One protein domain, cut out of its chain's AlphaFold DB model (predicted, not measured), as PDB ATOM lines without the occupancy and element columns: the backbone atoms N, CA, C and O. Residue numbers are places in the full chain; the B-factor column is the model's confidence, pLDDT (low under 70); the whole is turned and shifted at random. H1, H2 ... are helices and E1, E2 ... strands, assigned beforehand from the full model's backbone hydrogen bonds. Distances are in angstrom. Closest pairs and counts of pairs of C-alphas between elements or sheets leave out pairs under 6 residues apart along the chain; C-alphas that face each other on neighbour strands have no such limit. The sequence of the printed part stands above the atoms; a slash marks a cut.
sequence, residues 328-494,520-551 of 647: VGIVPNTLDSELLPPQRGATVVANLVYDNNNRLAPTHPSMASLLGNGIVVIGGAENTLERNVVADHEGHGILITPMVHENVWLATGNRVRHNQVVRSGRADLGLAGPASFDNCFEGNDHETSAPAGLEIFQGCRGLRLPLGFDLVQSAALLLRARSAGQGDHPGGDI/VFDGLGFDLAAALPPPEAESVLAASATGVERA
ATOM      1  N   VAL A 328       3.254 -26.486  17.019       98.19
ATOM      2  CA  VAL A 328       1.882 -26.038  16.777       98.19
ATOM      3  C   VAL A 328       1.444 -25.113  17.902       98.19
ATOM      4  O   VAL A 328       1.774 -25.352  19.060       98.19
ATOM      5  N   GLY A 329       0.685 -24.064  17.591       98.62
ATOM      6  CA  GLY A 329       0.191 -23.125  18.600       98.62
ATOM      7  C   GLY A 329      -0.903 -23.717  19.497       98.62
ATOM      8  O   GLY A 329      -0.619 -24.253  20.564       98.62
ATOM      9  N   ILE A 330      -2.169 -23.571  19.101       98.88
ATOM     10  CA  ILE A 330      -3.346 -23.919  19.921       98.88
ATOM     11  C   ILE A 330      -4.141 -25.029  19.231       98.88
ATOM     12  O   ILE A 330      -4.579 -24.842  18.094       98.88
ATOM     13  N   VAL A 331      -4.387 -26.146  19.926       98.50
ATOM     14  CA  VAL A 331      -5.067 -27.318  19.353       98.50
ATOM     15  C   VAL A 331      -6.227 -27.815  20.228       98.50
ATOM     16  O   VAL A 331      -6.040 -28.674  21.084       98.50
ATOM     17  N   PRO A 332      -7.460 -27.317  20.015       97.56
ATOM     18  CA  PRO A 332      -8.672 -27.976  20.492       97.56
ATOM     19  C   PRO A 332      -9.027 -29.136  19.549       97.56
ATOM     20  O   PRO A 332      -9.323 -28.926  18.367       97.56
ATOM     21  N   ASN A 333      -9.007 -30.367  20.052       96.25
ATOM     22  CA  ASN A 333      -9.178 -31.575  19.244       96.25
ATOM     23  C   ASN A 333     -10.131 -32.590  19.881       96.25
ATOM     24  O   ASN A 333     -10.280 -32.664  21.095       96.25
ATOM     25  N   THR A 334     -10.740 -33.416  19.040       95.94
ATOM     26  CA  THR A 334     -11.481 -34.610  19.456       95.94
ATOM     27  C   THR A 334     -10.590 -35.840  19.325       95.94
ATOM     28  O   THR A 334      -9.963 -36.005  18.284       95.94
ATOM     29  N   LEU A 335     -10.564 -36.724  20.322       89.88
ATOM     30  CA  LEU A 335      -9.944 -38.055  20.223       89.88
ATOM     31  C   LEU A 335     -10.846 -39.110  20.867       89.88
ATOM     32  O   LEU A 335     -11.563 -38.810  21.818       89.88
ATOM     33  N   ASP A 336     -10.787 -40.349  20.366       83.19
ATOM     34  CA  ASP A 336     -11.472 -41.492  21.000       83.19
ATOM     35  C   ASP A 336     -10.649 -42.109  22.147       83.19
ATOM     36  O   ASP A 336     -11.175 -42.903  22.920       83.19
ATOM     37  N   SER A 337      -9.367 -41.738  22.271       78.38
ATOM     38  CA  SER A 337      -8.459 -42.197  23.336       78.38
ATOM     39  C   SER A 337      -8.712 -41.528  24.693       78.38
ATOM     40  O   SER A 337      -8.096 -41.901  25.688       78.38
ATOM     41  N   GLU A 338      -9.605 -40.540  24.736       80.50
ATOM     42  CA  GLU A 338     -10.046 -39.857  25.950       80.50
ATOM     43  C   GLU A 338     -11.577 -39.829  26.013       80.50
ATOM     44  O   GLU A 338     -12.268 -39.867  24.990       80.50
ATOM     45  N   LEU A 339     -12.134 -39.731  27.220       81.25
ATOM     46  CA  LEU A 339     -13.579 -39.666  27.418       81.25
ATOM     47  C   LEU A 339     -14.174 -38.348  26.900       81.25
ATOM     48  O   LEU A 339     -13.495 -37.360  26.627       81.25
ATOM     49  N   LEU A 340     -15.506 -38.338  26.811       87.19
ATOM     50  CA  LEU A 340     -16.321 -37.181  26.444       87.19
ATOM     51  C   LEU A 340     -16.133 -36.621  25.011       87.19
ATOM     52  O   LEU A 340     -16.389 -35.429  24.830       87.19
ATOM     53  N   PRO A 341     -15.829 -37.394  23.950       91.75
ATOM     54  CA  PRO A 341     -15.874 -36.849  22.592       91.75
ATOM     55  C   PRO A 341     -17.316 -36.468  22.169       91.75
ATOM     56  O   PRO A 341     -18.295 -36.942  22.761       91.75
ATOM     57  N   PRO A 342     -17.505 -35.588  21.168       94.50
ATOM     58  CA  PRO A 342     -16.493 -34.729  20.555       94.50
ATOM     59  C   PRO A 342     -16.203 -33.470  21.382       94.50
ATOM     60  O   PRO A 342     -17.091 -32.967  22.076       94.50
ATOM     61  N   GLN A 343     -15.000 -32.916  21.241       96.81
ATOM     62  CA  GLN A 343     -14.632 -31.583  21.728       96.81
ATOM     63  C   GLN A 343     -15.615 -30.532  21.198       96.81
ATOM     64  O   GLN A 343     -15.922 -30.520  20.001       96.81
ATOM     65  N   ARG A 344     -16.141 -29.658  22.074       96.31
ATOM     66  CA  ARG A 344     -17.078 -28.613  21.637       96.31
ATOM     67  C   ARG A 344     -17.110 -27.333  22.471       96.31
ATOM     68  O   ARG A 344     -17.083 -27.379  23.698       96.31
ATOM     69  N   GLY A 345     -17.330 -26.199  21.811       96.12
ATOM     70  CA  GLY A 345     -17.691 -24.938  22.465       96.12
ATOM     71  C   GLY A 345     -16.546 -24.233  23.199       96.12
ATOM     72  O   GLY A 345     -16.802 -23.509  24.161       96.12
ATOM     73  N   ALA A 346     -15.297 -24.430  22.773       97.75
ATOM     74  CA  ALA A 346     -14.172 -23.625  23.242       97.75
ATOM     75  C   ALA A 346     -14.177 -22.243  22.572       97.75
ATOM     76  O   ALA A 346     -14.560 -22.095  21.408       97.75
ATOM     77  N   THR A 347     -13.726 -21.220  23.295       98.19
ATOM     78  CA  THR A 347     -13.539 -19.871  22.754       98.19
ATOM     79  C   THR A 347     -12.078 -19.454  22.862       98.19
ATOM     80  O   THR A 347     -11.543 -19.284  23.957       98.19
ATOM     81  N   VAL A 348     -11.442 -19.264  21.709       98.75
ATOM     82  CA  VAL A 348     -10.058 -18.809  21.563       98.75
ATOM     83  C   VAL A 348     -10.093 -17.367  21.089       98.75
ATOM     84  O   VAL A 348     -10.468 -17.093  19.945       98.75
ATOM     85  N   VAL A 349      -9.749 -16.429  21.965       98.50
ATOM     86  CA  VAL A 349      -9.976 -15.011  21.690       98.50
ATOM     87  C   VAL A 349      -8.871 -14.105  22.181       98.50
ATOM     88  O   VAL A 349      -8.439 -14.211  23.324       98.50
ATOM     89  N   ALA A 350      -8.481 -13.142  21.348       98.50
ATOM     90  CA  ALA A 350      -7.510 -12.124  21.733       98.50
ATOM     91  C   ALA A 350      -6.150 -12.712  22.158       98.50
ATOM     92  O   ALA A 350      -5.547 -12.265  23.126       98.50
ATOM     93  N   ASN A 351      -5.672 -13.744  21.461       98.88
ATOM     94  CA  ASN A 351      -4.328 -14.294  21.651       98.88
ATOM     95  C   ASN A 351      -3.355 -13.762  20.596       98.88
ATOM     96  O   ASN A 351      -3.770 -13.351  19.511       98.88
ATOM     97  N   LEU A 352      -2.063 -13.843  20.906       98.88
ATOM     98  CA  LEU A 352      -0.971 -13.716  19.947       98.88
ATOM     99  C   LEU A 352      -0.386 -15.109  19.684       98.88
ATOM    100  O   LEU A 352       0.164 -15.737  20.587       98.88
ATOM    101  N   VAL A 353      -0.495 -15.596  18.453       98.88
ATOM    102  CA  VAL A 353      -0.002 -16.914  18.031       98.88
ATOM    103  C   VAL A 353       0.979 -16.692  16.890       98.88
ATOM    104  O   VAL A 353       0.579 -16.164  15.858       98.88
ATOM    105  N   TYR A 354       2.260 -17.022  17.045       98.31
ATOM    106  CA  TYR A 354       3.220 -16.741  15.974       98.31
ATOM    107  C   TYR A 354       4.437 -17.650  15.939       98.31
ATOM    108  O   TYR A 354       4.891 -18.123  16.975       98.31
ATOM    109  N   ASP A 355       4.997 -17.853  14.748       96.88
ATOM    110  CA  ASP A 355       6.248 -18.597  14.559       96.88
ATOM    111  C   ASP A 355       6.212 -20.017  15.156       96.88
ATOM    112  O   ASP A 355       7.190 -20.497  15.722       96.88
ATOM    113  N   ASN A 356       5.064 -20.705  15.100       97.81
ATOM    114  CA  ASN A 356       4.956 -22.090  15.573       97.81
ATOM    115  C   ASN A 356       5.441 -23.064  14.488       97.81
ATOM    116  O   ASN A 356       4.644 -23.748  13.853       97.81
ATOM    117  N   ASN A 357       6.761 -23.062  14.267       96.25
ATOM    118  CA  ASN A 357       7.473 -23.813  13.223       96.25
ATOM    119  C   ASN A 357       8.642 -24.645  13.787       96.25
ATOM    120  O   ASN A 357       9.546 -25.061  13.061       96.25
ATOM    121  N   ASN A 358       8.702 -24.832  15.108       96.19
ATOM    122  CA  ASN A 358       9.919 -25.287  15.773       96.19
ATOM    123  C   ASN A 358      10.169 -26.794  15.604       96.19
ATOM    124  O   ASN A 358       9.743 -27.605  16.422       96.19
ATOM    125  N   ARG A 359      10.951 -27.162  14.586       94.81
ATOM    126  CA  ARG A 359      11.374 -28.548  14.303       94.81
ATOM    127  C   ARG A 359      12.289 -29.164  15.374       94.81
ATOM    128  O   ARG A 359      12.514 -30.368  15.352       94.81
ATOM    129  N   LEU A 360      12.837 -28.354  16.282       95.81
ATOM    130  CA  LEU A 360      13.714 -28.802  17.368       95.81
ATOM    131  C   LEU A 360      12.980 -28.959  18.703       95.81
ATOM    132  O   LEU A 360      13.587 -29.432  19.663       95.81
ATOM    133  N   ALA A 361      11.702 -28.580  18.784       96.94
ATOM    134  CA  ALA A 361      10.886 -28.897  19.947       96.94
ATOM    135  C   ALA A 361      10.783 -30.429  20.105       96.94
ATOM    136  O   ALA A 361      10.819 -31.157  19.106       96.94
ATOM    137  N   PRO A 362      10.690 -30.951  21.335       96.06
ATOM    138  CA  PRO A 362      10.462 -32.371  21.539       96.06
ATOM    139  C   PRO A 362       9.026 -32.702  21.122       96.06
ATOM    140  O   PRO A 362       8.156 -31.837  21.195       96.06
ATOM    141  N   THR A 363       8.771 -33.923  20.645       94.62
ATOM    142  CA  THR A 363       7.432 -34.308  20.170       94.62
ATOM    143  C   THR A 363       7.211 -35.812  20.160       94.62
ATOM    144  O   THR A 363       8.129 -36.589  19.889       94.62
ATOM    145  N   HIS A 364       5.955 -36.213  20.333       86.88
ATOM    146  CA  HIS A 364       5.470 -37.515  19.884       86.88
ATOM    147  C   HIS A 364       5.142 -37.507  18.376       86.88
ATOM    148  O   HIS A 364       4.858 -36.441  17.813       86.88
ATOM    149  N   PRO A 365       5.126 -38.676  17.704       82.00
ATOM    150  CA  PRO A 365       4.837 -38.773  16.270       82.00
ATOM    151  C   PRO A 365       3.515 -38.125  15.830       82.00
ATOM    152  O   PRO A 365       3.452 -37.440  14.810       82.00
ATOM    153  N   SER A 366       2.440 -38.314  16.597       80.12
ATOM    154  CA  SER A 366       1.110 -37.788  16.262       80.12
ATOM    155  C   SER A 366       1.088 -36.259  16.205       80.12
ATOM    156  O   SER A 366       0.514 -35.693  15.274       80.12
ATOM    157  N   MET A 367       1.756 -35.588  17.143       87.44
ATOM    158  CA  MET A 367       1.828 -34.126  17.214       87.44
ATOM    159  C   MET A 367       2.703 -33.547  16.095       87.44
ATOM    160  O   MET A 367       2.358 -32.515  15.520       87.44
ATOM    161  N   ALA A 368       3.769 -34.252  15.703       89.69
ATOM    162  CA  ALA A 368       4.669 -33.811  14.638       89.69
ATOM    163  C   ALA A 368       3.961 -33.642  13.280       89.69
ATOM    164  O   ALA A 368       4.355 -32.812  12.463       89.69
ATOM    165  N   SER A 369       2.868 -34.381  13.047       89.75
ATOM    166  CA  SER A 369       2.068 -34.273  11.818       89.75
ATOM    167  C   SER A 369       1.407 -32.902  11.615       89.75
ATOM    168  O   SER A 369       1.074 -32.524  10.486       89.75
ATOM    169  N   LEU A 370       1.243 -32.144  12.703       93.50
ATOM    170  CA  LEU A 370       0.600 -30.835  12.739       93.50
ATOM    171  C   LEU A 370       1.605 -29.677  12.685       93.50
ATOM    172  O   LEU A 370       1.181 -28.522  12.743       93.50
ATOM    173  N   LEU A 371       2.903 -29.965  12.557       94.62
ATOM    174  CA  LEU A 371       3.973 -28.973  12.501       94.62
ATOM    175  C   LEU A 371       3.650 -27.804  11.554       94.62
ATOM    176  O   LEU A 371       3.155 -27.992  10.435       94.62
ATOM    177  N   GLY A 372       3.986 -26.599  12.012       95.44
ATOM    178  CA  GLY A 372       3.922 -25.378  11.221       95.44
ATOM    179  C   GLY A 372       2.551 -24.714  11.238       95.44
ATOM    180  O   GLY A 372       2.319 -23.819  10.435       95.44
ATOM    181  N   ASN A 373       1.608 -25.151  12.077       97.81
ATOM    182  CA  ASN A 373       0.266 -24.566  12.130       97.81
ATOM    183  C   ASN A 373       0.062 -23.699  13.384       97.81
ATOM    184  O   ASN A 373       0.569 -24.000  14.464       97.81
ATOM    185  N   GLY A 374      -0.709 -22.619  13.250       98.62
ATOM    186  CA  GLY A 374      -1.003 -21.702  14.352       98.62
ATOM    187  C   GLY A 374      -2.106 -22.210  15.265       98.62
ATOM    188  O   GLY A 374      -1.837 -22.741  16.339       98.62
ATOM    189  N   ILE A 375      -3.358 -22.034  14.856       98.88
ATOM    190  CA  ILE A 375      -4.530 -22.540  15.577       98.88
ATOM    191  C   ILE A 375      -5.164 -23.646  14.740       98.88
ATOM    192  O   ILE A 375      -5.532 -23.404  13.590       98.88
ATOM    193  N   VAL A 376      -5.329 -24.841  15.304       98.38
ATOM    194  CA  VAL A 376      -5.915 -25.982  14.591       98.38
ATOM    195  C   VAL A 376      -7.060 -26.583  15.395       98.38
ATOM    196  O   VAL A 376      -6.845 -27.143  16.463       98.38
ATOM    197  N   VAL A 377      -8.282 -26.511  14.866       98.38
ATOM    198  CA  VAL A 377      -9.444 -27.209  15.434       98.38
ATOM    199  C   VAL A 377      -9.635 -28.526  14.689       98.38
ATOM    200  O   VAL A 377      -9.947 -28.514  13.494       98.38
ATOM    201  N   ILE A 378      -9.471 -29.654  15.385       96.88
ATOM    202  CA  ILE A 378      -9.469 -30.993  14.771       96.88
ATOM    203  C   ILE A 378     -10.676 -31.799  15.250       96.88
ATOM    204  O   ILE A 378     -10.735 -32.231  16.398       96.88
ATOM    205  N   GLY A 379     -11.670 -31.989  14.382       96.81
ATOM    206  CA  GLY A 379     -12.911 -32.699  14.715       96.81
ATOM    207  C   GLY A 379     -13.742 -32.026  15.815       96.81
ATOM    208  O   GLY A 379     -14.593 -32.678  16.419       96.81
ATOM    209  N   GLY A 380     -13.469 -30.751  16.105       96.81
ATOM    210  CA  GLY A 380     -14.157 -29.961  17.121       96.81
ATOM    211  C   GLY A 380     -15.461 -29.346  16.613       96.81
ATOM    212  O   GLY A 380     -15.620 -29.068  15.416       96.81
ATOM    213  N   ALA A 381     -16.388 -29.108  17.538       96.81
ATOM    214  CA  ALA A 381     -17.705 -28.552  17.254       96.81
ATOM    215  C   ALA A 381     -17.940 -27.192  17.930       96.81
ATOM    216  O   ALA A 381     -17.575 -26.983  19.081       96.81
ATOM    217  N   GLU A 382     -18.623 -26.272  17.253       97.25
ATOM    218  CA  GLU A 382     -19.164 -25.038  17.849       97.25
ATOM    219  C   GLU A 382     -18.119 -24.129  18.531       97.25
ATOM    220  O   GLU A 382     -18.457 -23.321  19.399       97.25
ATOM    221  N   ASN A 383     -16.845 -24.224  18.140       98.44
ATOM    222  CA  ASN A 383     -15.792 -23.379  18.695       98.44
ATOM    223  C   ASN A 383     -15.857 -21.959  18.120       98.44
ATOM    224  O   ASN A 383     -16.272 -21.750  16.979       98.44
ATOM    225  N   THR A 384     -15.420 -20.970  18.900       98.44
ATOM    226  CA  THR A 384     -15.324 -19.566  18.469       98.44
ATOM    227  C   THR A 384     -13.871 -19.111  18.497       98.44
ATOM    228  O   THR A 384     -13.245 -19.107  19.551       98.44
ATOM    229  N   LEU A 385     -13.334 -18.723  17.343       98.75
ATOM    230  CA  LEU A 385     -11.980 -18.194  17.180       98.75
ATOM    231  C   LEU A 385     -12.089 -16.733  16.751       98.75
ATOM    232  O   LEU A 385     -12.528 -16.449  15.631       98.75
ATOM    233  N   GLU A 386     -11.730 -15.803  17.631       98.31
ATOM    234  CA  GLU A 386     -12.026 -14.390  17.406       98.31
ATOM    235  C   GLU A 386     -10.955 -13.407  17.893       98.31
ATOM    236  O   GLU A 386     -10.366 -13.594  18.947       98.31
ATOM    237  N   ARG A 387     -10.721 -12.306  17.165       98.38
ATOM    238  CA  ARG A 387      -9.792 -11.230  17.579       98.38
ATOM    239  C   ARG A 387      -8.370 -11.706  17.901       98.38
ATOM    240  O   ARG A 387      -7.649 -11.020  18.617       98.38
ATOM    241  N   ASN A 388      -7.952 -12.864  17.397       98.88
ATOM    242  CA  ASN A 388      -6.580 -13.331  17.551       98.88
ATOM    243  C   ASN A 388      -5.679 -12.651  16.517       98.88
ATOM    244  O   ASN A 388      -6.115 -12.346  15.404       98.88
ATOM    245  N   VAL A 389      -4.420 -12.454  16.890       98.75
ATOM    246  CA  VAL A 389      -3.334 -12.081  15.983       98.75
ATOM    247  C   VAL A 389      -2.506 -13.333  15.735       98.75
ATOM    248  O   VAL A 389      -1.939 -13.895  16.671       98.75
ATOM    249  N   VAL A 390      -2.479 -13.791  14.487       98.69
ATOM    250  CA  VAL A 390      -1.849 -15.050  14.085       98.69
ATOM    251  C   VAL A 390      -0.867 -14.781  12.947       98.69
ATOM    252  O   VAL A 390      -1.272 -14.275  11.904       98.69
ATOM    253  N   ALA A 391       0.419 -15.081  13.130       97.19
ATOM    254  CA  ALA A 391       1.443 -14.660  12.171       97.19
ATOM    255  C   ALA A 391       2.571 -15.675  11.954       97.19
ATOM    256  O   ALA A 391       2.966 -16.369  12.881       97.19
ATOM    257  N   ASP A 392       3.127 -15.726  10.743       95.75
ATOM    258  CA  ASP A 392       4.415 -16.386  10.457       95.75
ATOM    259  C   ASP A 392       4.422 -17.911  10.703       95.75
ATOM    260  O   ASP A 392       5.243 -18.437  11.449       95.75
ATOM    261  N   HIS A 393       3.504 -18.644  10.067       95.81
ATOM    262  CA  HIS A 393       3.388 -20.109  10.185       95.81
ATOM    263  C   HIS A 393       3.711 -20.795   8.851       95.81
ATOM    264  O   HIS A 393       3.130 -20.426   7.836       95.81
ATOM    265  N   GLU A 394       4.584 -21.803   8.820       93.75
ATOM    266  CA  GLU A 394       4.965 -22.534   7.595       93.75
ATOM    267  C   GLU A 394       3.766 -23.244   6.938       93.75
ATOM    268  O   GLU A 394       3.635 -23.280   5.715       93.75
ATOM    269  N   GLY A 395       2.849 -23.763   7.752       93.25
ATOM    270  CA  GLY A 395       1.570 -24.338   7.354       93.25
ATOM    271  C   GLY A 395       0.458 -23.290   7.322       93.25
ATOM    272  O   GLY A 395       0.495 -22.345   6.528       93.25
ATOM    273  N   HIS A 396      -0.574 -23.488   8.144       96.56
ATOM    274  CA  HIS A 396      -1.739 -22.608   8.209       96.56
ATOM    275  C   HIS A 396      -1.684 -21.663   9.406       96.56
ATOM    276  O   HIS A 396      -1.198 -22.028  10.476       96.56
ATOM    277  N   GLY A 397      -2.270 -20.477   9.257       98.25
ATOM    278  CA  GLY A 397      -2.528 -19.591  10.389       98.25
ATOM    279  C   GLY A 397      -3.629 -20.167  11.275       98.25
ATOM    280  O   GLY A 397      -3.387 -20.531  12.425       98.25
ATOM    281  N   ILE A 398      -4.835 -20.309  10.722       98.81
ATOM    282  CA  ILE A 398      -5.979 -20.955  11.375       98.81
ATOM    283  C   ILE A 398      -6.520 -22.061  10.468       98.81
ATOM    284  O   ILE A 398      -6.893 -21.788   9.331       98.81
ATOM    285  N   LEU A 399      -6.623 -23.288  10.979       98.38
ATOM    286  CA  LEU A 399      -7.137 -24.448  10.254       98.38
ATOM    287  C   LEU A 399      -8.284 -25.125  11.011       98.38
ATOM    288  O   LEU A 399      -8.146 -25.514  12.168       98.38
ATOM    289  N   ILE A 400      -9.403 -25.330  10.323       98.38
ATOM    290  CA  ILE A 400     -10.493 -26.207  10.764       98.38
ATOM    291  C   ILE A 400     -10.417 -27.493   9.942       98.38
ATOM    292  O   ILE A 400     -10.443 -27.434   8.716       98.38
ATOM    293  N   THR A 401     -10.322 -28.653  10.587       97.00
ATOM    294  CA  THR A 401     -10.126 -29.944   9.905       97.00
ATOM    295  C   THR A 401     -10.891 -31.065  10.617       97.00
ATOM    296  O   THR A 401     -11.111 -30.970  11.825       97.00
ATOM    297  N   PRO A 402     -11.330 -32.137   9.932       96.12
ATOM    298  CA  PRO A 402     -11.831 -33.327  10.620       96.12
ATOM    299  C   PRO A 402     -10.732 -34.031  11.424       96.12
ATOM    300  O   PRO A 402      -9.544 -33.876  11.138       96.12
ATOM    301  N   MET A 403     -11.157 -34.865  12.373       93.19
ATOM    302  CA  MET A 403     -10.314 -35.889  12.989       93.19
ATOM    303  C   MET A 403     -10.688 -37.258  12.419       93.19
ATOM    304  O   MET A 403     -11.867 -37.615  12.372       93.19
ATOM    305  N   VAL A 404      -9.679 -38.032  12.026       89.44
ATOM    306  CA  VAL A 404      -9.825 -39.452  11.698       89.44
ATOM    307  C   VAL A 404      -9.038 -40.242  12.732       89.44
ATOM    308  O   VAL A 404      -7.812 -40.187  12.746       89.44
ATOM    309  N   HIS A 405      -9.758 -40.957  13.585       85.00
ATOM    310  CA  HIS A 405      -9.196 -41.849  14.591       85.00
ATOM    311  C   HIS A 405      -9.948 -43.195  14.530       85.00
ATOM    312  O   HIS A 405     -10.146 -43.707  13.425       85.00
ATOM    313  N   GLU A 406     -10.389 -43.774  15.651       85.06
ATOM    314  CA  GLU A 406     -11.308 -44.924  15.630       85.06
ATOM    315  C   GLU A 406     -12.642 -44.531  14.981       85.06
ATOM    316  O   GLU A 406     -13.213 -45.289  14.195       85.06
ATOM    317  N   ASN A 407     -13.095 -43.303  15.252       89.94
ATOM    318  CA  ASN A 407     -14.223 -42.670  14.584       89.94
ATOM    319  C   ASN A 407     -13.771 -41.506  13.687       89.94
ATOM    320  O   ASN A 407     -12.689 -40.932  13.833       89.94
ATOM    321  N   VAL A 408     -14.644 -41.131  12.747       92.06
ATOM    322  CA  VAL A 408     -14.481 -39.912  11.945       92.06
ATOM    323  C   VAL A 408     -15.307 -38.798  12.572       92.06
ATOM    324  O   VAL A 408     -16.537 -38.811  12.508       92.06
ATOM    325  N   TRP A 409     -14.622 -37.806  13.130       95.44
ATOM    326  CA  TRP A 409     -15.239 -36.633  13.735       95.44
ATOM    327  C   TRP A 409     -15.159 -35.458  12.768       95.44
ATOM    328  O   TRP A 409     -14.088 -34.898  12.514       95.44
ATOM    329  N   LEU A 410     -16.305 -35.085  12.201       95.50
ATOM    330  CA  LEU A 410     -16.405 -33.918  11.330       95.50
ATOM    331  C   LEU A 410     -16.325 -32.641  12.167       95.50
ATOM    332  O   LEU A 410     -17.034 -32.505  13.161       95.50
ATOM    333  N   ALA A 411     -15.534 -31.668  11.716       96.25
ATOM    334  CA  ALA A 411     -15.620 -30.322  12.263       96.25
ATOM    335  C   ALA A 411     -16.980 -29.703  11.895       96.25
ATOM    336  O   ALA A 411     -17.390 -29.759  10.729       96.25
ATOM    337  N   THR A 412     -17.680 -29.114  12.866       96.31
ATOM    338  CA  THR A 412     -19.046 -28.590  12.678       96.31
ATOM    339  C   THR A 412     -19.281 -27.312  13.469       96.31
ATOM    340  O   THR A 412     -18.808 -27.165  14.588       96.31
ATOM    341  N   GLY A 413     -20.013 -26.361  12.897       96.31
ATOM    342  CA  GLY A 413     -20.502 -25.177  13.608       96.31
ATOM    343  C   GLY A 413     -19.429 -24.216  14.133       96.31
ATOM    344  O   GLY A 413     -19.755 -23.323  14.917       96.31
ATOM    345  N   ASN A 414     -18.160 -24.379  13.741       98.25
ATOM    346  CA  ASN A 414     -17.069 -23.521  14.198       98.25
ATOM    347  C   ASN A 414     -17.164 -22.132  13.551       98.25
ATOM    348  O   ASN A 414     -17.522 -22.004  12.379       98.25
ATOM    349  N   ARG A 415     -16.827 -21.085  14.307       98.25
ATOM    350  CA  ARG A 415     -16.911 -19.683  13.878       98.25
ATOM    351  C   ARG A 415     -15.541 -19.027  13.973       98.25
ATOM    352  O   ARG A 415     -15.020 -18.866  15.073       98.25
ATOM    353  N   VAL A 416     -14.986 -18.613  12.838       98.69
ATOM    354  CA  VAL A 416     -13.692 -17.923  12.753       98.69
ATOM    355  C   VAL A 416     -13.936 -16.490  12.295       98.69
ATOM    356  O   VAL A 416     -14.308 -16.261  11.145       98.69
ATOM    357  N   ARG A 417     -13.779 -15.505  13.179       98.12
ATOM    358  CA  ARG A 417     -14.176 -14.123  12.873       98.12
ATOM    359  C   ARG A 417     -13.238 -13.068  13.424       98.12
ATOM    360  O   ARG A 417     -12.735 -13.209  14.529       98.12
ATOM    361  N   HIS A 418     -13.074 -11.965  12.704       98.12
ATOM    362  CA  HIS A 418     -12.355 -10.788  13.211       98.12
ATOM    363  C   HIS A 418     -10.925 -11.070  13.694       98.12
ATOM    364  O   HIS A 418     -10.436 -10.380  14.584       98.12
ATOM    365  N   ASN A 419     -10.260 -12.090  13.143       98.75
ATOM    366  CA  ASN A 419      -8.848 -12.361  13.399       98.75
ATOM    367  C   ASN A 419      -7.976 -11.581  12.407       98.75
ATOM    368  O   ASN A 419      -8.409 -11.309  11.289       98.75
ATOM    369  N   GLN A 420      -6.750 -11.258  12.809       98.44
ATOM    370  CA  GLN A 420      -5.695 -10.792  11.909       98.44
ATOM    371  C   GLN A 420      -4.747 -11.964  11.682       98.44
ATOM    372  O   GLN A 420      -4.078 -12.394  12.621       98.44
ATOM    373  N   VAL A 421      -4.735 -12.517  10.470       98.06
ATOM    374  CA  VAL A 421      -3.969 -13.719  10.135       98.06
ATOM    375  C   VAL A 421      -3.091 -13.442   8.930       98.06
ATOM    376  O   VAL A 421      -3.593 -13.199   7.836       98.06
ATOM    377  N   VAL A 422      -1.777 -13.443   9.133       94.69
ATOM    378  CA  VAL A 422      -0.834 -12.964   8.122       94.69
ATOM    379  C   VAL A 422       0.367 -13.887   7.972       94.69
ATOM    380  O   VAL A 422       0.870 -14.463   8.934       94.69
ATOM    381  N   ARG A 423       0.913 -13.933   6.755       92.19
ATOM    382  CA  ARG A 423       2.213 -14.565   6.469       92.19
ATOM    383  C   ARG A 423       2.265 -16.057   6.812       92.19
ATOM    384  O   ARG A 423       3.312 -16.554   7.213       92.19
ATOM    385  N   SER A 424       1.176 -16.779   6.564       93.12
ATOM    386  CA  SER A 424       1.203 -18.240   6.552       93.12
ATOM    387  C   SER A 424       1.660 -18.800   5.197       93.12
ATOM    388  O   SER A 424       1.379 -18.219   4.145       93.12
ATOM    389  N   GLY A 425       2.389 -19.918   5.204       89.75
ATOM    390  CA  GLY A 425       2.971 -20.521   4.004       89.75
ATOM    391  C   GLY A 425       1.925 -21.195   3.117       89.75
ATOM    392  O   GLY A 425       1.858 -20.920   1.912       89.75
ATOM    393  N   ARG A 426       1.059 -22.026   3.719       88.69
ATOM    394  CA  ARG A 426      -0.033 -22.721   3.021       88.69
ATOM    395  C   ARG A 426      -1.242 -21.819   2.793       88.69
ATOM    396  O   ARG A 426      -1.671 -21.653   1.649       88.69
ATOM    397  N   ALA A 427      -1.822 -21.308   3.872       93.06
ATOM    398  CA  ALA A 427      -2.921 -20.353   3.844       93.06
ATOM    399  C   ALA A 427      -3.086 -19.705   5.217       93.06
ATOM    400  O   ALA A 427      -2.902 -20.359   6.242       93.06
ATOM    401  N   ASP A 428      -3.501 -18.447   5.246       96.69
ATOM    402  CA  ASP A 428      -3.839 -17.783   6.503       96.69
ATOM    403  C   ASP A 428      -5.085 -18.446   7.121       96.69
ATOM    404  O   ASP A 428      -5.083 -18.804   8.298       96.69
ATOM    405  N   LEU A 429      -6.118 -18.721   6.312       97.88
ATOM    406  CA  LEU A 429      -7.339 -19.420   6.741       97.88
ATOM    407  C   LEU A 429      -7.545 -20.742   5.990       97.88
ATOM    408  O   LEU A 429      -7.526 -20.774   4.760       97.88
ATOM    409  N   GLY A 430      -7.814 -21.823   6.721       96.19
ATOM    410  CA  GLY A 430      -8.020 -23.166   6.187       96.19
ATOM    411  C   GLY A 430      -9.330 -23.810   6.646       96.19
ATOM    412  O   GLY A 430      -9.671 -23.778   7.831       96.19
ATOM    413  N   LEU A 431     -10.038 -24.450   5.714       96.38
ATOM    414  CA  LEU A 431     -11.110 -25.404   5.998       96.38
ATOM    415  C   LEU A 431     -10.835 -26.703   5.235       96.38
ATOM    416  O   LEU A 431     -11.116 -26.809   4.040       96.38
ATOM    417  N   ALA A 432     -10.301 -27.694   5.935       94.38
ATOM    418  CA  ALA A 432     -10.062 -29.031   5.420       94.38
ATOM    419  C   ALA A 432     -11.283 -29.932   5.651       94.38
ATOM    420  O   ALA A 432     -12.101 -29.672   6.537       94.38
ATOM    421  N   GLY A 433     -11.440 -30.986   4.844       89.31
ATOM    422  CA  GLY A 433     -12.623 -31.845   4.932       89.31
ATOM    423  C   GLY A 433     -12.407 -33.353   4.818       89.31
ATOM    424  O   GLY A 433     -11.294 -33.807   4.582       89.31
ATOM    425  N   PRO A 434     -13.462 -34.164   4.981       91.06
ATOM    426  CA  PRO A 434     -14.862 -33.751   5.069       91.06
ATOM    427  C   PRO A 434     -15.157 -32.908   6.316       91.06
ATOM    428  O   PRO A 434     -14.694 -33.212   7.407       91.06
ATOM    429  N   ALA A 435     -15.920 -31.833   6.142       90.50
ATOM    430  CA  ALA A 435     -16.374 -30.965   7.223       90.50
ATOM    431  C   ALA A 435     -17.839 -30.590   6.987       90.50
ATOM    432  O   ALA A 435     -18.324 -30.623   5.852       90.50
ATOM    433  N   SER A 436     -18.549 -30.250   8.057       89.38
ATOM    434  CA  SER A 436     -19.931 -29.791   7.950       89.38
ATOM    435  C   SER A 436     -20.008 -28.398   7.309       89.38
ATOM    436  O   SER A 436     -19.074 -27.596   7.382       89.38
ATOM    437  N   PHE A 437     -21.140 -28.100   6.673       89.06
ATOM    438  CA  PHE A 437     -21.393 -26.840   5.959       89.06
ATOM    439  C   PHE A 437     -21.685 -25.651   6.889       89.06
ATOM    440  O   PHE A 437     -21.881 -24.531   6.426       89.06
ATOM    441  N   ASP A 438     -21.817 -25.893   8.191       92.81
ATOM    442  CA  ASP A 438     -22.157 -24.893   9.206       92.81
ATOM    443  C   ASP A 438     -20.927 -24.264   9.881       92.81
ATOM    444  O   ASP A 438     -21.091 -23.341  10.680       92.81
ATOM    445  N   ASN A 439     -19.713 -24.703   9.527       96.44
ATOM    446  CA  ASN A 439     -18.488 -23.951   9.810       96.44
ATOM    447  C   ASN A 439     -18.496 -22.642   9.015       96.44
ATOM    448  O   ASN A 439     -18.917 -22.624   7.857       96.44
ATOM    449  N   CYS A 440     -18.035 -21.546   9.612       96.94
ATOM    450  CA  CYS A 440     -18.108 -20.248   8.961       96.94
ATOM    451  C   CYS A 440     -16.960 -19.297   9.296       96.94
ATOM    452  O   CYS A 440     -16.372 -19.351  10.378       96.94
ATOM    453  N   PHE A 441     -16.698 -18.390   8.354       98.00
ATOM    454  CA  PHE A 441     -15.638 -17.390   8.403       98.00
ATOM    455  C   PHE A 441     -16.229 -15.999   8.114       98.00
ATOM    456  O   PHE A 441     -17.047 -15.859   7.203       98.00
ATOM    457  N   GLU A 442     -15.888 -14.974   8.901       97.31
ATOM    458  CA  GLU A 442     -16.387 -13.604   8.678       97.31
ATOM    459  C   GLU A 442     -15.449 -12.520   9.224       97.31
ATOM    460  O   GLU A 442     -15.130 -12.482  10.413       97.31
ATOM    461  N   GLY A 443     -15.106 -11.552   8.373       97.25
ATOM    462  CA  GLY A 443     -14.465 -10.309   8.788       97.25
ATOM    463  C   GLY A 443     -13.055 -10.497   9.337       97.25
ATOM    464  O   GLY A 443     -12.658  -9.714  10.196       97.25
ATOM    465  N   ASN A 444     -12.341 -11.534   8.895       98.44
ATOM    466  CA  ASN A 444     -10.930 -11.747   9.197       98.44
ATOM    467  C   ASN A 444     -10.055 -10.954   8.216       98.44
ATOM    468  O   ASN A 444     -10.277 -10.998   7.005       98.44
ATOM    469  N   ASP A 445      -9.023 -10.291   8.727       97.81
ATOM    470  CA  ASP A 445      -7.968  -9.699   7.906       97.81
ATOM    471  C   ASP A 445      -6.953 -10.790   7.545       97.81
ATOM    472  O   ASP A 445      -6.297 -11.340   8.431       97.81
ATOM    473  N   HIS A 446      -6.905 -11.174   6.269       95.62
ATOM    474  CA  HIS A 446      -6.087 -12.277   5.767       95.62
ATOM    475  C   HIS A 446      -5.699 -12.072   4.298       95.62
ATOM    476  O   HIS A 446      -6.436 -11.446   3.534       95.62
ATOM    477  N   GLU A 447      -4.564 -12.632   3.869       91.44
ATOM    478  CA  GLU A 447      -4.118 -12.552   2.471       91.44
ATOM    479  C   GLU A 447      -4.554 -13.771   1.648       91.44
ATOM    480  O   GLU A 447      -4.791 -13.676   0.440       91.44
ATOM    481  N   THR A 448      -4.614 -14.943   2.279       91.81
ATOM    482  CA  THR A 448      -4.816 -16.225   1.601       91.81
ATOM    483  C   THR A 448      -5.782 -17.132   2.348       91.81
ATOM    484  O   THR A 448      -5.780 -17.217   3.572       91.81
ATOM    485  N   SER A 449      -6.603 -17.864   1.599       93.88
ATOM    486  CA  SER A 449      -7.486 -18.879   2.163       93.88
ATOM    487  C   SER A 449      -7.441 -20.162   1.339       93.88
ATOM    488  O   SER A 449      -7.259 -20.119   0.118       93.88
ATOM    489  N   ALA A 450      -7.650 -21.297   1.997       90.88
ATOM    490  CA  ALA A 450      -7.765 -22.603   1.370       90.88
ATOM    491  C   ALA A 450      -9.013 -23.345   1.911       90.88
ATOM    492  O   ALA A 450      -9.004 -23.789   3.060       90.88
ATOM    493  N   PRO A 451     -10.086 -23.514   1.114       90.00
ATOM    494  CA  PRO A 451     -10.229 -23.073  -0.275       90.00
ATOM    495  C   PRO A 451     -10.163 -21.556  -0.496       90.00
ATOM    496  O   PRO A 451     -10.447 -20.758   0.398       90.00
ATOM    497  N   ALA A 452      -9.809 -21.151  -1.717       88.00
ATOM    498  CA  ALA A 452      -9.769 -19.744  -2.104       88.00
ATOM    499  C   ALA A 452     -11.172 -19.109  -2.049       88.00
ATOM    500  O   ALA A 452     -12.131 -19.658  -2.596       88.00
ATOM    501  N   GLY A 453     -11.282 -17.930  -1.430       88.19
ATOM    502  CA  GLY A 453     -12.558 -17.230  -1.250       88.19
ATOM    503  C   GLY A 453     -13.397 -17.786  -0.098       88.19
ATOM    504  O   GLY A 453     -14.625 -17.783  -0.182       88.19
ATOM    505  N   LEU A 454     -12.752 -18.275   0.966       91.31
ATOM    506  CA  LEU A 454     -13.419 -18.975   2.066       91.31
ATOM    507  C   LEU A 454     -14.536 -18.136   2.705       91.31
ATOM    508  O   LEU A 454     -15.653 -18.622   2.833       91.31
ATOM    509  N   GLU A 455     -14.300 -16.854   2.992       93.56
ATOM    510  CA  GLU A 455     -15.336 -15.966   3.555       93.56
ATOM    511  C   GLU A 455     -16.501 -15.680   2.592       93.56
ATOM    512  O   GLU A 455     -17.606 -15.364   3.029       93.56
ATOM    513  N   ILE A 456     -16.289 -15.819   1.278       90.56
ATOM    514  CA  ILE A 456     -17.337 -15.621   0.265       90.56
ATOM    515  C   ILE A 456     -18.267 -16.838   0.222       90.56
ATOM    516  O   ILE A 456     -19.487 -16.696   0.120       90.56
ATOM    517  N   PHE A 457     -17.691 -18.041   0.268       89.00
ATOM    518  CA  PHE A 457     -18.419 -19.295   0.044       89.00
ATOM    519  C   PHE A 457     -18.782 -20.052   1.327       89.00
ATOM    520  O   PHE A 457     -19.581 -20.988   1.257       89.00
ATOM    521  N   GLN A 458     -18.214 -19.653   2.467       93.31
ATOM    522  CA  GLN A 458     -18.463 -20.162   3.821       93.31
ATOM    523  C   GLN A 458     -18.646 -19.004   4.817       93.31
ATOM    524  O   GLN A 458     -18.104 -19.011   5.922       93.31
ATOM    525  N   GLY A 459     -19.408 -17.982   4.426       94.12
ATOM    526  CA  GLY A 459     -19.661 -16.812   5.267       94.12
ATOM    527  C   GLY A 459     -20.504 -17.138   6.508       94.12
ATOM    528  O   GLY A 459     -21.455 -17.931   6.456       94.12
ATOM    529  N   CYS A 460     -20.229 -16.485   7.643       94.31
ATOM    530  CA  CYS A 460     -21.096 -16.615   8.828       94.31
ATOM    531  C   CYS A 460     -22.487 -16.010   8.613       94.31
ATOM    532  O   CYS A 460     -23.464 -16.496   9.190       94.31
ATOM    533  N   ARG A 461     -22.613 -15.041   7.705       88.06
ATOM    534  CA  ARG A 461     -23.883 -14.525   7.189       88.06
ATOM    535  C   ARG A 461     -23.905 -14.718   5.671       88.06
ATOM    536  O   ARG A 461     -23.054 -14.177   4.981       88.06
ATOM    537  N   GLY A 462     -24.872 -15.473   5.144       82.44
ATOM    538  CA  GLY A 462     -25.043 -15.654   3.696       82.44
ATOM    539  C   GLY A 462     -24.773 -17.075   3.194       82.44
ATOM    540  O   GLY A 462     -25.277 -18.039   3.768       82.44
ATOM    541  N   LEU A 463     -24.065 -17.184   2.065       82.56
ATOM    542  CA  LEU A 463     -23.874 -18.436   1.331       82.56
ATOM    543  C   LEU A 463     -22.955 -19.405   2.090       82.56
ATOM    544  O   LEU A 463     -21.880 -19.020   2.543       82.56
ATOM    545  N   ARG A 464     -23.370 -20.676   2.157       87.31
ATOM    546  CA  ARG A 464     -22.557 -21.795   2.648       87.31
ATOM    547  C   ARG A 464     -22.687 -22.975   1.701       87.31
ATOM    548  O   ARG A 464     -23.771 -23.540   1.541       87.31
ATOM    549  N   LEU A 465     -21.597 -23.312   1.021       83.44
ATOM    550  CA  LEU A 465     -21.561 -24.445   0.097       83.44
ATOM    551  C   LEU A 465     -21.447 -25.777   0.869       83.44
ATOM    552  O   LEU A 465     -20.554 -25.906   1.704       83.44
ATOM    553  N   PRO A 466     -22.255 -26.808   0.555       78.31
ATOM    554  CA  PRO A 466     -22.161 -28.129   1.196       78.31
ATOM    555  C   PRO A 466     -20.808 -28.852   1.056       78.31
ATOM    556  O   PRO A 466     -20.529 -29.780   1.803       78.31
ATOM    557  N   LEU A 467     -19.972 -28.441   0.097       80.81
ATOM    558  CA  LEU A 467     -18.619 -28.959  -0.147       80.81
ATOM    559  C   LEU A 467     -17.596 -27.814  -0.075       80.81
ATOM    560  O   LEU A 467     -16.725 -27.660  -0.926       80.81
ATOM    561  N   GLY A 468     -17.757 -26.959   0.933       83.31
ATOM    562  CA  GLY A 468     -16.921 -25.789   1.201       83.31
ATOM    563  C   GLY A 468     -15.483 -26.046   1.620       83.31
ATOM    564  O   GLY A 468     -14.767 -25.089   1.883       83.31
ATOM    565  N   PHE A 469     -15.100 -27.310   1.749       89.44
ATOM    566  CA  PHE A 469     -13.852 -27.749   2.350       89.44
ATOM    567  C   PHE A 469     -12.862 -28.266   1.306       89.44
ATOM    568  O   PHE A 469     -13.249 -28.763   0.250       89.44
ATOM    569  N   ASP A 470     -11.580 -28.233   1.639       88.69
ATOM    570  CA  ASP A 470     -10.495 -28.756   0.818       88.69
ATOM    571  C   ASP A 470     -10.096 -30.177   1.254       88.69
ATOM    572  O   ASP A 470      -9.726 -30.416   2.405       88.69
ATOM    573  N   LEU A 471     -10.153 -31.141   0.332       88.00
ATOM    574  CA  LEU A 471      -9.713 -32.516   0.594       88.00
ATOM    575  C   LEU A 471      -8.192 -32.683   0.511       88.00
ATOM    576  O   LEU A 471      -7.658 -33.630   1.088       88.00
ATOM    577  N   VAL A 472      -7.493 -31.787  -0.191       87.19
ATOM    578  CA  VAL A 472      -6.035 -31.853  -0.340       87.19
ATOM    579  C   VAL A 472      -5.365 -31.663   1.023       87.19
ATOM    580  O   VAL A 472      -4.449 -32.406   1.363       87.19
ATOM    581  N   GLN A 473      -5.865 -30.722   1.830       88.81
ATOM    582  CA  GLN A 473      -5.342 -30.442   3.172       88.81
ATOM    583  C   GLN A 473      -5.451 -31.659   4.096       88.81
ATOM    584  O   GLN A 473      -4.464 -32.056   4.708       88.81
ATOM    585  N   SER A 474      -6.616 -32.306   4.148       89.19
ATOM    586  CA  SER A 474      -6.796 -33.508   4.969       89.19
ATOM    587  C   SER A 474      -5.944 -34.673   4.484       89.19
ATOM    588  O   SER A 474      -5.377 -35.400   5.293       89.19
ATOM    589  N   ALA A 475      -5.822 -34.852   3.165       89.12
ATOM    590  CA  ALA A 475      -4.946 -35.872   2.605       89.12
ATOM    591  C   ALA A 475      -3.476 -35.619   2.982       89.12
ATOM    592  O   ALA A 475      -2.785 -36.561   3.361       89.12
ATOM    593  N   ALA A 476      -3.016 -34.364   2.944       89.69
ATOM    594  CA  ALA A 476      -1.666 -33.991   3.363       89.69
ATOM    595  C   ALA A 476      -1.430 -34.274   4.857       89.69
ATOM    596  O   ALA A 476      -0.431 -34.900   5.203       89.69
ATOM    597  N   LEU A 477      -2.369 -33.903   5.735       90.12
ATOM    598  CA  LEU A 477      -2.278 -34.210   7.169       90.12
ATOM    599  C   LEU A 477      -2.233 -35.721   7.440       90.12
ATOM    600  O   LEU A 477      -1.424 -36.173   8.244       90.12
ATOM    601  N   LEU A 478      -3.041 -36.519   6.735       90.06
ATOM    602  CA  LEU A 478      -3.018 -37.983   6.854       90.06
ATOM    603  C   LEU A 478      -1.692 -38.589   6.373       90.06
ATOM    604  O   LEU A 478      -1.188 -39.531   6.984       90.06
ATOM    605  N   LEU A 479      -1.121 -38.060   5.287       90.12
ATOM    606  CA  LEU A 479       0.189 -38.486   4.789       90.12
ATOM    607  C   LEU A 479       1.299 -38.148   5.790       90.12
ATOM    608  O   LEU A 479       2.117 -39.016   6.086       90.12
ATOM    609  N   ARG A 480       1.282 -36.942   6.374       90.25
ATOM    610  CA  ARG A 480       2.215 -36.548   7.440       90.25
ATOM    611  C   ARG A 480       2.068 -37.421   8.681       90.25
ATOM    612  O   ARG A 480       3.063 -37.919   9.188       90.25
ATOM    613  N   ALA A 481       0.839 -37.671   9.135       88.75
ATOM    614  CA  ALA A 481       0.572 -38.551  10.273       88.75
ATOM    615  C   ALA A 481       1.093 -39.974  10.029       88.75
ATOM    616  O   ALA A 481       1.682 -40.586  10.919       88.75
ATOM    617  N   ARG A 482       0.941 -40.487   8.801       89.81
ATOM    618  CA  ARG A 482       1.512 -41.774   8.400       89.81
ATOM    619  C   ARG A 482       3.043 -41.760   8.415       89.81
ATOM    620  O   ARG A 482       3.611 -42.711   8.939       89.81
ATOM    621  N   SER A 483       3.690 -40.736   7.846       88.44
ATOM    622  CA  SER A 483       5.163 -40.626   7.831       88.44
ATOM    623  C   SER A 483       5.716 -40.557   9.251       88.44
ATOM    624  O   SER A 483       6.573 -41.354   9.632       88.44
ATOM    625  N   ALA A 484       5.123 -39.699  10.084       87.69
ATOM    626  CA  ALA A 484       5.515 -39.553  11.474       87.69
ATOM    627  C   ALA A 484       5.344 -40.865  12.253       87.69
ATOM    628  O   ALA A 484       6.255 -41.278  12.966       87.69
ATOM    629  N   GLY A 485       4.238 -41.592  12.055       85.00
ATOM    630  CA  GLY A 485       4.031 -42.916  12.653       85.00
ATOM    631  C   GLY A 485       5.052 -43.983  12.226       85.00
ATOM    632  O   GLY A 485       5.176 -45.008  12.892       85.00
ATOM    633  N   GLN A 486       5.799 -43.757  11.140       87.38
ATOM    634  CA  GLN A 486       6.916 -44.602  10.698       87.38
ATOM    635  C   GLN A 486       8.279 -44.139  11.248       87.38
ATOM    636  O   GLN A 486       9.303 -44.725  10.901       87.38
ATOM    637  N   GLY A 487       8.293 -43.120  12.113       84.12
ATOM    638  CA  GLY A 487       9.497 -42.519  12.691       84.12
ATOM    639  C   GLY A 487      10.112 -41.404  11.841       84.12
ATOM    640  O   GLY A 487      11.156 -40.875  12.210       84.12
ATOM    641  N   ASP A 488       9.487 -41.034  10.719       85.81
ATOM    642  CA  ASP A 488       9.944 -39.944   9.855       85.81
ATOM    643  C   ASP A 488       9.293 -38.625  10.281       85.81
ATOM    644  O   ASP A 488       8.279 -38.188   9.731       85.81
ATOM    645  N   HIS A 489       9.839 -38.028  11.339       87.31
ATOM    646  CA  HIS A 489       9.416 -36.723  11.829       87.31
ATOM    647  C   HIS A 489      10.570 -35.962  12.498       87.31
ATOM    648  O   HIS A 489      11.487 -36.578  13.045       87.31
ATOM    649  N   PRO A 490      10.541 -34.616  12.493       88.94
ATOM    650  CA  PRO A 490      11.463 -33.829  13.298       88.94
ATOM    651  C   PRO A 490      11.123 -33.952  14.790       88.94
ATOM    652  O   PRO A 490       9.993 -34.278  15.162       88.94
ATOM    653  N   GLY A 491      12.099 -33.673  15.647       89.38
ATOM    654  CA  GLY A 491      11.928 -33.658  17.095       89.38
ATOM    655  C   GLY A 491      13.272 -33.551  17.808       89.38
ATOM    656  O   GLY A 491      14.229 -34.228  17.433       89.38
ATOM    657  N   GLY A 492      13.357 -32.680  18.810       92.69
ATOM    658  CA  GLY A 492      14.516 -32.594  19.702       92.69
ATOM    659  C   GLY A 492      14.392 -33.498  20.929       92.69
ATOM    660  O   GLY A 492      13.314 -34.001  21.240       92.69
ATOM    661  N   ASP A 493      15.493 -33.674  21.661       94.06
ATOM    662  CA  ASP A 493      15.464 -34.296  22.988       94.06
ATOM    663  C   ASP A 493      14.952 -33.272  24.018       94.06
ATOM    664  O   ASP A 493      15.315 -32.091  23.975       94.06
ATOM    665  N   ILE A 494      14.120 -33.723  24.959       93.44
ATOM    666  CA  ILE A 494      13.641 -32.931  26.103       93.44
ATOM    667  C   ILE A 494      14.800 -32.378  26.953       93.44
ATOM    668  O   ILE A 494      14.685 -31.300  27.532       93.44
ATOM    669  N   VAL A 520     -13.909 -20.893  41.312       92.19
ATOM    670  CA  VAL A 520     -12.901 -20.103  40.599       92.19
ATOM    671  C   VAL A 520     -13.550 -19.331  39.466       92.19
ATOM    672  O   VAL A 520     -13.440 -18.110  39.404       92.19
ATOM    673  N   PHE A 521     -14.246 -20.034  38.582       92.75
ATOM    674  CA  PHE A 521     -14.748 -19.499  37.332       92.75
ATOM    675  C   PHE A 521     -15.777 -18.389  37.553       92.75
ATOM    676  O   PHE A 521     -15.646 -17.309  36.972       92.75
ATOM    677  N   ASP A 522     -16.761 -18.612  38.428       88.50
ATOM    678  CA  ASP A 522     -17.766 -17.592  38.756       88.50
ATOM    679  C   ASP A 522     -17.143 -16.408  39.507       88.50
ATOM    680  O   ASP A 522     -17.520 -15.254  39.287       88.50
ATOM    681  N   GLY A 523     -16.145 -16.675  40.356       86.81
ATOM    682  CA  GLY A 523     -15.422 -15.656  41.112       86.81
ATOM    683  C   GLY A 523     -14.525 -14.751  40.263       86.81
ATOM    684  O   GLY A 523     -14.159 -13.663  40.717       86.81
ATOM    685  N   LEU A 524     -14.172 -15.149  39.034       88.19
ATOM    686  CA  LEU A 524     -13.297 -14.355  38.166       88.19
ATOM    687  C   LEU A 524     -13.948 -13.057  37.686       88.19
ATOM    688  O   LEU A 524     -13.223 -12.095  37.423       88.19
ATOM    689  N   GLY A 525     -15.278 -13.048  37.508       78.56
ATOM    690  CA  GLY A 525     -16.009 -11.921  36.920       78.56
ATOM    691  C   GLY A 525     -15.403 -11.429  35.598       78.56
ATOM    692  O   GLY A 525     -15.424 -10.228  35.326       78.56
ATOM    693  N   PHE A 526     -14.768 -12.320  34.826       79.88
ATOM    694  CA  PHE A 526     -13.960 -11.921  33.679       79.88
ATOM    695  C   PHE A 526     -14.861 -11.532  32.498       79.88
ATOM    696  O   PHE A 526     -15.795 -12.248  32.139       79.88
ATOM    697  N   ASP A 527     -14.564 -10.391  31.876       87.06
ATOM    698  CA  ASP A 527     -15.265  -9.923  30.683       87.06
ATOM    699  C   ASP A 527     -14.478 -10.307  29.427       87.06
ATOM    700  O   ASP A 527     -13.454  -9.708  29.092       87.06
ATOM    701  N   LEU A 528     -14.974 -11.312  28.707       89.75
ATOM    702  CA  LEU A 528     -14.361 -11.779  27.465       89.75
ATOM    703  C   LEU A 528     -14.418 -10.739  26.336       89.75
ATOM    704  O   LEU A 528     -13.600 -10.777  25.413       89.75
ATOM    705  N   ALA A 529     -15.382  -9.817  26.376       92.12
ATOM    706  CA  ALA A 529     -15.486  -8.753  25.384       92.12
ATOM    707  C   ALA A 529     -14.369  -7.714  25.552       92.12
ATOM    708  O   ALA A 529     -13.927  -7.140  24.558       92.12
ATOM    709  N   ALA A 530     -13.876  -7.527  26.779       92.94
ATOM    710  CA  ALA A 530     -12.773  -6.625  27.101       92.94
ATOM    711  C   ALA A 530     -11.378  -7.223  26.839       92.94
ATOM    712  O   ALA A 530     -10.381  -6.510  26.960       92.94
ATOM    713  N   ALA A 531     -11.282  -8.509  26.490       95.06
ATOM    714  CA  ALA A 531     -10.005  -9.157  26.214       95.06
ATOM    715  C   ALA A 531      -9.309  -8.575  24.970       95.06
ATOM    716  O   ALA A 531      -9.931  -8.414  23.913       95.06
ATOM    717  N   LEU A 532      -8.002  -8.324  25.093       96.06
ATOM    718  CA  LEU A 532      -7.150  -7.759  24.046       96.06
ATOM    719  C   LEU A 532      -5.914  -8.639  23.812       96.06
ATOM    720  O   LEU A 532      -5.404  -9.224  24.771       96.06
ATOM    721  N   PRO A 533      -5.423  -8.736  22.560       97.06
ATOM    722  CA  PRO A 533      -4.147  -9.375  22.278       97.06
ATOM    723  C   PRO A 533      -3.015  -8.785  23.129       97.06
ATOM    724  O   PRO A 533      -3.042  -7.585  23.419       97.06
ATOM    725  N   PRO A 534      -2.007  -9.596  23.498       97.31
ATOM    726  CA  PRO A 534      -0.807  -9.103  24.167       97.31
ATOM    727  C   PRO A 534      -0.166  -7.922  23.411       97.31
ATOM    728  O   PRO A 534      -0.182  -7.932  22.175       97.31
ATOM    729  N   PRO A 535       0.418  -6.920  24.101       95.44
ATOM    730  CA  PRO A 535       0.987  -5.723  23.465       95.44
ATOM    731  C   PRO A 535       2.030  -6.021  22.383       95.44
ATOM    732  O   PRO A 535       2.174  -5.275  21.416       95.44
ATOM    733  N   GLU A 536       2.745  -7.140  22.509       95.81
ATOM    734  CA  GLU A 536       3.723  -7.604  21.530       95.81
ATOM    735  C   GLU A 536       3.103  -7.859  20.146       95.81
ATOM    736  O   GLU A 536       3.822  -7.832  19.146       95.81
ATOM    737  N   ALA A 537       1.784  -8.052  20.055       96.75
ATOM    738  CA  ALA A 537       1.084  -8.313  18.803       96.75
ATOM    739  C   ALA A 537       1.279  -7.196  17.767       96.75
ATOM    740  O   ALA A 537       1.469  -7.490  16.588       96.75
ATOM    741  N   GLU A 538       1.314  -5.928  18.194       94.44
ATOM    742  CA  GLU A 538       1.578  -4.797  17.293       94.44
ATOM    743  C   GLU A 538       2.973  -4.900  16.664       94.44
ATOM    744  O   GLU A 538       3.144  -4.684  15.464       94.44
ATOM    745  N   SER A 539       3.970  -5.289  17.463       94.00
ATOM    746  CA  SER A 539       5.344  -5.449  16.986       94.00
ATOM    747  C   SER A 539       5.499  -6.637  16.033       94.00
ATOM    748  O   SER A 539       6.222  -6.531  15.043       94.00
ATOM    749  N   VAL A 540       4.777  -7.737  16.281       94.44
ATOM    750  CA  VAL A 540       4.751  -8.907  15.390       94.44
ATOM    751  C   VAL A 540       4.080  -8.557  14.064       94.44
ATOM    752  O   VAL A 540       4.587  -8.914  13.005       94.44
ATOM    753  N   LEU A 541       2.976  -7.809  14.079       92.25
ATOM    754  CA  LEU A 541       2.307  -7.373  12.851       92.25
ATOM    755  C   LEU A 541       3.173  -6.414  12.028       92.25
ATOM    756  O   LEU A 541       3.233  -6.554  10.806       92.25
ATOM    757  N   ALA A 542       3.875  -5.491  12.693       89.19
ATOM    758  CA  ALA A 542       4.773  -4.531  12.055       89.19
ATOM    759  C   ALA A 542       6.067  -5.161  11.503       89.19
ATOM    760  O   ALA A 542       6.741  -4.540  10.675       89.19
ATOM    761  N   ALA A 543       6.435  -6.362  11.953       84.81
ATOM    762  CA  ALA A 543       7.618  -7.060  11.474       84.81
ATOM    763  C   ALA A 543       7.470  -7.508  10.007       84.81
ATOM    764  O   ALA A 543       6.405  -7.932   9.553       84.81
ATOM    765  N   SER A 544       8.573  -7.437   9.259       64.12
ATOM    766  CA  SER A 544       8.678  -8.029   7.921       64.12
ATOM    767  C   SER A 544       8.623  -9.555   8.005       64.12
ATOM    768  O   SER A 544       9.084 -10.125   8.989       64.12
ATOM    769  N   ALA A 545       8.130 -10.212   6.950       61.38
ATOM    770  CA  ALA A 545       8.046 -11.671   6.894       61.38
ATOM    771  C   ALA A 545       9.373 -12.351   7.263       61.38
ATOM    772  O   ALA A 545      10.410 -12.095   6.645       61.38
ATOM    773  N   THR A 546       9.323 -13.224   8.267       58.50
ATOM    774  CA  THR A 546      10.468 -13.999   8.745       58.50
ATOM    775  C   THR A 546      10.462 -15.365   8.078       58.50
ATOM    776  O   THR A 546       9.633 -16.181   8.439       58.50
ATOM    777  N   GLY A 547      11.357 -15.630   7.121       59.94
ATOM    778  CA  GLY A 547      11.747 -16.991   6.696       59.94
ATOM    779  C   GLY A 547      10.673 -17.957   6.155       59.94
ATOM    780  O   GLY A 547      11.048 -19.003   5.645       59.94
ATOM    781  N   VAL A 548       9.378 -17.631   6.223       72.81
ATOM    782  CA  VAL A 548       8.273 -18.486   5.778       72.81
ATOM    783  C   VAL A 548       8.180 -18.429   4.258       72.81
ATOM    784  O   VAL A 548       7.831 -17.398   3.672       72.81
ATOM    785  N   GLU A 549       8.472 -19.553   3.606       74.69
ATOM    786  CA  GLU A 549       8.239 -19.701   2.174       74.69
ATOM    787  C   GLU A 549       6.736 -19.779   1.889       74.69
ATOM    788  O   GLU A 549       6.014 -20.635   2.397       74.69
ATOM    789  N   ARG A 550       6.244 -18.862   1.053       74.31
ATOM    790  CA  ARG A 550       4.848 -18.860   0.605       74.31
ATOM    791  C   ARG A 550       4.710 -19.632  -0.696       74.31
ATOM    792  O   ARG A 550       5.513 -19.456  -1.614       74.31
ATOM    793  N   ALA A 551       3.619 -20.382  -0.830       70.25
ATOM    794  CA  ALA A 551       3.299 -21.056  -2.081       70.25
ATOM    795  C   ALA A 551       3.272 -20.067  -3.270       70.25
ATOM    796  O   ALA A 551       2.575 -19.038  -3.265       70.25
TER     797      ALA A 551
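Overview. This is residues 328 to 494 and 520 to 551 of the 647 residues of the protein "Plastocyanin" of Deltaproteobacteria bacterium (UniProt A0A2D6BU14). With little regular structure, the printed part winds in stacked turns walled by three parallel sheets, E1 E4 E7 E10, E2 E5 E8 E11 and E3 E6 E9. H5 packs on the third; H3, touching H1, and H2 graze the first and second; H4 sticks out. Of 199 printed residues, 77 are in eleven named strands and five named helices, class mixed, H1 after E3, the others after E11. It is compact: radius of gyration of the C-alphas 16.4 A, spans 45, 42 and 37 A.

Arrangement. E4, residues 373 to 378, and E7, residues 396 to 401, are parallel, N 375 and O 397 within hydrogen-bond range at 2.9 A. H5, residues 536 to 542, has a height over its sheet of 8.9 A; each O i to N i+4 pair in it is within hydrogen-bond range.

Along the chain. H3, residues 471 to 485, spans 21.0 A; C-alpha 471 is at (-9.713, -32.516, 0.594), C-alpha 542 at (4.773, -4.531, 12.055).

Size, cuts and confidence. C-alphas 494 and 520 are 32.9 A apart across the cut; pLDDT is under 70 at residues 544 to 547.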